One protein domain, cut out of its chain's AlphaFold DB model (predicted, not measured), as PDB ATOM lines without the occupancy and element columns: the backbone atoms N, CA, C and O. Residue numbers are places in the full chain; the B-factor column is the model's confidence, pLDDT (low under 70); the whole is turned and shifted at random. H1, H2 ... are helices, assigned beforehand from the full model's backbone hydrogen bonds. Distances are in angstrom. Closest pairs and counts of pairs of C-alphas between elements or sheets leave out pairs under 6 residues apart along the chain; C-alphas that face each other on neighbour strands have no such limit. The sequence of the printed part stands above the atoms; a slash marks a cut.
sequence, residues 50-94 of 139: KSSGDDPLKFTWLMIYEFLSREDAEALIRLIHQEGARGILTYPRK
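This is residues 50 to 94 of the 139 residues of an uncharacterized protein of Erwinia tracheiphila (UniProt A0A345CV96). Two helices, the shorter H1 and the longer H2, meet near their ends as an open V, with a tight link at its corner and a loose tail at each far end. Residues 50 to 63 and 77 to 94 stand free. The printed part has 45 residues with two named helices, H1 then H2, and no named strand, and its class is all helix. It is extended, with a radius of gyration of the C-alphas of 15.3 A, and flat, spanning 46 by 29 by 7 A.

Start at Lys 50 and go on to C-alpha 56 at (18.944, 35.396, 137.234), where H1, residues 56 to 67, begins; it runs 17.0 A. H2, residues 70 to 90, runs 30.1 A from C-alpha 70 at (26.501, 55.144, 126.380) to C-alpha 90 at (21.420, 60.556, 155.528).

Look at Tyr 65 and Ala 73: H1 and H2 are close but not clearly touching, and these closest C-alphas are 7.2 A apart. The helices run opposite ways at a steep tilt of 51 degrees. In H1 and H2 every O i to N i+4 pair is within hydrogen-bond range.

The C-alphas of Lys 50 and Lys 94, the two farthest apart, are 45.9 A from each other. The printed part has no cut. The model's pLDDT is under 70 at residues 50 to 54 and 91 to 94.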
ATOM      1  N   LYS A  50      22.187  26.915 129.937       54.50
ATOM      2  CA  LYS A  50      21.945  25.612 130.563       54.50
ATOM      3  C   LYS A  50      23.230  24.965 131.054       54.50
ATOM      4  O   LYS A  50      23.549  23.855 130.648       54.50
ATOM      5  N   SER A  51      23.913  25.613 131.988       51.06
ATOM      6  CA  SER A  51      24.641  24.889 133.033       51.06
ATOM      7  C   SER A  51      25.163  25.844 134.098       51.06
ATOM      8  O   SER A  51      25.904  26.769 133.788       51.06
ATOM      9  N   SER A  52      24.833  25.516 135.351       45.97
ATOM     10  CA  SER A  52      25.443  25.981 136.606       45.97
ATOM     11  C   SER A  52      25.225  27.442 137.026       45.97
ATOM     12  O   SER A  52      26.079  28.291 136.833       45.97
ATOM     13  N   GLY A  53      24.133  27.677 137.764       53.12
ATOM     14  CA  GLY A  53      24.130  28.631 138.882       53.12
ATOM     15  C   GLY A  53      24.199  30.122 138.555       53.12
ATOM     16  O   GLY A  53      24.547  30.894 139.445       53.12
ATOM     17  N   ASP A  54      23.876  30.533 137.330       60.69
ATOM     18  CA  ASP A  54      23.812  31.953 137.001       60.69
ATOM     19  C   ASP A  54      22.684  32.637 137.775       60.69
ATOM     20  O   ASP A  54      21.513  32.260 137.683       60.69
ATOM     21  N   ASP A  55      23.060  33.645 138.560       80.69
ATOM     22  CA  ASP A  55      22.129  34.527 139.249       80.69
ATOM     23  C   ASP A  55      21.197  35.175 138.203       80.69
ATOM     24  O   ASP A  55      21.663  35.961 137.367       80.69
ATOM     25  N   PRO A  56      19.886  34.867 138.216       85.62
ATOM     26  CA  PRO A  56      18.944  35.396 137.234       85.62
ATOM     27  C   PRO A  56      18.888  36.925 137.268       85.62
ATOM     28  O   PRO A  56      18.599  37.558 136.247       85.62
ATOM     29  N   LEU A  57      19.208  37.535 138.414       87.06
ATOM     30  CA  LEU A  57      19.290  38.981 138.546       87.06
ATOM     31  C   LEU A  57      20.497  39.536 137.788       87.06
ATOM     32  O   LEU A  57      20.353  40.505 137.044       87.06
ATOM     33  N   LYS A  58      21.664  38.896 137.914       87.94
ATOM     34  CA  LYS A  58      22.871  39.258 137.159       87.94
ATOM     35  C   LYS A  58      22.631  39.156 135.655       87.94
ATOM     36  O   LYS A  58      23.000  40.070 134.924       87.94
ATOM     37  N   PHE A  59      21.982  38.084 135.197       87.44
ATOM     38  CA  PHE A  59      21.631  37.925 133.784       87.44
ATOM     39  C   PHE A  59      20.693  39.037 133.297       87.44
ATOM     40  O   PHE A  59      20.946  39.664 132.271       87.44
ATOM     41  N   THR A  60      19.642  39.330 134.066       90.75
ATOM     42  CA  THR A  60      18.694  40.406 133.741       90.75
ATOM     43  C   THR A  60      19.386  41.769 133.709       90.75
ATOM     44  O   THR A  60      19.130  42.568 132.814       90.75
ATOM     45  N   TRP A  61      20.303  42.031 134.644       93.12
ATOM     46  CA  TRP A  61      21.084  43.266 134.675       93.12
ATOM     47  C   TRP A  61      21.995  43.416 133.456       93.12
ATOM     48  O   TRP A  61      22.016  44.482 132.849       93.12
ATOM     49  N   LEU A  62      22.709  42.353 133.073       90.31
ATOM     50  CA  LEU A  62      23.561  42.360 131.882       90.31
ATOM     51  C   LEU A  62      22.741  42.596 130.613       90.31
ATOM     52  O   LEU A  62      23.117  43.439 129.807       90.31
ATOM     53  N   MET A  63      21.586  41.937 130.488       90.12
ATOM     54  CA  MET A  63      20.662  42.168 129.379       90.12
ATOM     55  C   MET A  63      20.232  43.636 129.317       90.12
ATOM     56  O   MET A  63      20.334  44.254 128.265       90.12
ATOM     57  N   ILE A  64      19.774  44.208 130.435       91.31
ATOM     58  CA  ILE A  64      19.359  45.617 130.485       91.31
ATOM     59  C   ILE A  64      20.525  46.515 130.071       91.31
ATOM     60  O   ILE A  64      20.348  47.361 129.202       91.31
ATOM     61  N   TYR A  65      21.712  46.303 130.640       92.88
ATOM     62  CA  TYR A  65      22.907  47.089 130.343       92.88
ATOM     63  C   TYR A  65      23.293  47.065 128.858       92.88
ATOM     64  O   TYR A  65      23.627  48.113 128.315       92.88
ATOM     65  N   GLU A  66      23.201  45.914 128.185       90.56
ATOM     66  CA  GLU A  66      23.497  45.798 126.748       90.56
ATOM     67  C   GLU A  66      22.560  46.631 125.860       90.56
ATOM     68  O   GLU A  66      22.957  47.049 124.772       90.56
ATOM     69  N   PHE A  67      21.336  46.909 126.316       92.19
ATOM     70  CA  PHE A  67      20.381  47.756 125.597       92.19
ATOM     71  C   PHE A  67      20.521  49.252 125.905       92.19
ATOM     72  O   PHE A  67      19.884  50.064 125.231       92.19
ATOM     73  N   LEU A  68      21.320  49.640 126.904       94.31
ATOM     74  CA  LEU A  68      21.532  51.050 127.222       94.31
ATOM     75  C   LEU A  68      22.523  51.683 126.241       94.31
ATOM     76  O   LEU A  68      23.590  51.141 125.953       94.31
ATOM     77  N   SER A  69      22.192  52.889 125.777       94.12
ATOM     78  CA  SER A  69      23.164  53.745 125.102       94.12
ATOM     79  C   SER A  69      24.274  54.164 126.073       94.12
ATOM     80  O   SER A  69      24.132  54.072 127.299       94.12
ATOM     81  N   ARG A  70      25.396  54.657 125.543       93.00
ATOM     82  CA  ARG A  70      26.501  55.144 126.380       93.00
ATOM     83  C   ARG A  70      26.037  56.292 127.277       93.00
ATOM     84  O   ARG A  70      26.424  56.359 128.440       93.00
ATOM     85  N   GLU A  71      25.183  57.151 126.741       96.12
ATOM     86  CA  GLU A  71      24.590  58.295 127.422       96.12
ATOM     87  C   GLU A  71      23.676  57.847 128.573       96.12
ATOM     88  O   GLU A  71      23.798  58.350 129.693       96.12
ATOM     89  N   ASP A  72      22.817  56.854 128.330       94.50
ATOM     90  CA  ASP A  72      21.906  56.312 129.346       94.50
ATOM     91  C   ASP A  72      22.662  55.557 130.443       94.50
ATOM     92  O   ASP A  72      22.341  55.683 131.628       94.50
ATOM     93  N   ALA A  73      23.704  54.804 130.078       94.69
ATOM     94  CA  ALA A  73      24.558  54.109 131.036       94.69
ATOM     95  C   ALA A  73      25.306  55.100 131.943       94.69
ATOM     96  O   ALA A  73      25.357  54.916 133.162       94.69
ATOM     97  N   GLU A  74      25.844  56.185 131.376       95.69
ATOM     98  CA  GLU A  74      26.479  57.258 132.147       95.69
ATOM     99  C   GLU A  74      25.480  57.953 133.086       95.69
ATOM    100  O   GLU A  74      25.807  58.222 134.249       95.69
ATOM    101  N   ALA A  75      24.253  58.215 132.623       94.56
ATOM    102  CA  ALA A  75      23.194  58.791 133.448       94.56
ATOM    103  C   ALA A  75      22.805  57.865 134.614       94.56
ATOM    104  O   ALA A  75      22.692  58.322 135.756       94.56
ATOM    105  N   LEU A  76      22.672  56.562 134.353       94.06
ATOM    106  CA  LEU A  76      22.339  55.557 135.362       94.06
ATOM    107  C   LEU A  76      23.425  55.443 136.439       94.06
ATOM    108  O   LEU A  76      23.117  55.448 137.630       94.06
ATOM    109  N   ILE A  77      24.702  55.425 136.045       94.38
ATOM    110  CA  ILE A  77      25.833  55.401 136.987       94.38
ATOM    111  C   ILE A  77      25.838  56.655 137.869       94.38
ATOM    112  O   ILE A  77      26.019  56.557 139.086       94.38
ATOM    113  N   ARG A  78      25.611  57.839 137.284       94.81
ATOM    114  CA  ARG A  78      25.542  59.102 138.041       94.81
ATOM    115  C   ARG A  78      24.411  59.091 139.063       94.81
ATOM    116  O   ARG A  78      24.625  59.526 140.193       94.81
ATOM    117  N   LEU A  79      23.243  58.573 138.683       94.38
ATOM    118  CA  LEU A  79      22.091  58.457 139.575       94.38
ATOM    119  C   LEU A  79      22.389  57.519 140.752       94.38
ATOM    120  O   LEU A  79      22.186  57.900 141.904       94.38
ATOM    121  N   ILE A  80      22.938  56.332 140.473       93.06
ATOM    122  CA  ILE A  80      23.328  55.358 141.506       93.06
ATOM    123  C   ILE A  80      24.349  55.977 142.468       93.06
ATOM    124  O   ILE A  80      24.214  55.849 143.683       93.06
ATOM    125  N   HIS A  81      25.347  56.690 141.943       91.50
ATOM    126  CA  HIS A  81      26.353  57.357 142.764       91.50
ATOM    127  C   HIS A  81      25.752  58.468 143.640       91.50
ATOM    128  O   HIS A  81      26.078  58.570 144.822       91.50
ATOM    129  N   GLN A  82      24.869  59.301 143.084       92.06
ATOM    130  CA  GLN A  82      24.224  60.391 143.819       92.06
ATOM    131  C   GLN A  82      23.344  59.871 144.960       92.06
ATOM    132  O   GLN A  82      23.420  60.390 146.075       92.06
ATOM    133  N   GLU A  83      22.540  58.842 144.701       87.94
ATOM    134  CA  GLU A  83      21.681  58.236 145.720       87.94
ATOM    135  C   GLU A  83      22.495  57.436 146.748       87.94
ATOM    136  O   GLU A  83      22.216  57.510 147.945       87.94
ATOM    137  N   GLY A  84      23.582  56.778 146.331       86.94
ATOM    138  CA  GLY A  84      24.539  56.154 147.248       86.94
ATOM    139  C   GLY A  84      25.197  57.164 148.195       86.94
ATOM    140  O   GLY A  84      25.209  56.964 149.411       86.94
ATOM    141  N   ALA A  85      25.679  58.293 147.666       85.62
ATOM    142  CA  ALA A  85      26.261  59.370 148.467       85.62
ATOM    143  C   ALA A  85      25.231  59.995 149.423       85.62
ATOM    144  O   ALA A  85      25.537  60.244 150.591       85.62
ATOM    145  N   ARG A  86      23.991  60.202 148.962       84.31
ATOM    146  CA  ARG A  86      22.884  60.665 149.812       84.31
ATOM    147  C   ARG A  86      22.571  59.684 150.934       84.31
ATOM    148  O   ARG A  86      22.387  60.133 152.060       84.31
ATOM    149  N   GLY A  87      22.551  58.380 150.669       80.62
ATOM    150  CA  GLY A  87      22.334  57.358 151.695       80.62
ATOM    151  C   GLY A  87      23.379  57.412 152.813       80.62
ATOM    152  O   GLY A  87      23.018  57.378 153.985       80.62
ATOM    153  N   ILE A  88      24.655  57.598 152.460       81.00
ATOM    154  CA  ILE A  88      25.754  57.747 153.431       81.00
ATOM    155  C   ILE A  88      25.590  59.024 154.268       81.00
ATOM    156  O   ILE A  88      25.772  58.988 155.479       81.00
ATOM    157  N   LEU A  89      25.214  60.142 153.640       77.44
ATOM    158  CA  LEU A  89      24.999  61.417 154.338       77.44
ATOM    159  C   LEU A  89      23.730  61.421 155.208       77.44
ATOM    160  O   LEU A  89      23.672  62.132 156.207       77.44
ATOM    161  N   THR A  90      22.713  60.645 154.824       73.25
ATOM    162  CA  THR A  90      21.420  60.556 155.528       73.25
ATOM    163  C   THR A  90      21.451  59.537 156.662       73.25
ATOM    164  O   THR A  90      20.564  59.547 157.509       73.25
ATOM    165  N   TYR A  91      22.467  58.672 156.719       59.91
ATOM    166  CA  TYR A  91      22.735  57.861 157.897       59.91
ATOM    167  C   TYR A  91      23.503  58.731 158.904       59.91
ATOM    168  O   TYR A  91      24.716  58.898 158.751       59.91
ATOM    169  N   PRO A  92      22.862  59.313 159.941       58.06
ATOM    170  CA  PRO A  92      23.631  59.815 161.063       58.06
ATOM    171  C   PRO A  92      24.429  58.625 161.585       58.06
ATOM    172  O   PRO A  92      23.869  57.579 161.918       58.06
ATOM    173  N   ARG A  93      25.751  58.778 161.570       53.38
ATOM    174  CA  ARG A  93      26.720  57.872 162.170       53.38
ATOM    175  C   ARG A  93      26.231  57.506 163.573       53.38
ATOM    176  O   ARG A  93      26.392  58.281 164.506       53.38
ATOM    177  N   LYS A  94      25.576  56.352 163.714       52.66
ATOM    178  CA  LYS A  94      25.104  55.818 164.994       52.66
ATOM    179  C   LYS A  94      26.297  55.188 165.703       52.66
ATOM    180  O   LYS A  94      26.334  53.983 165.886       52.66
TER     181      LYS A  94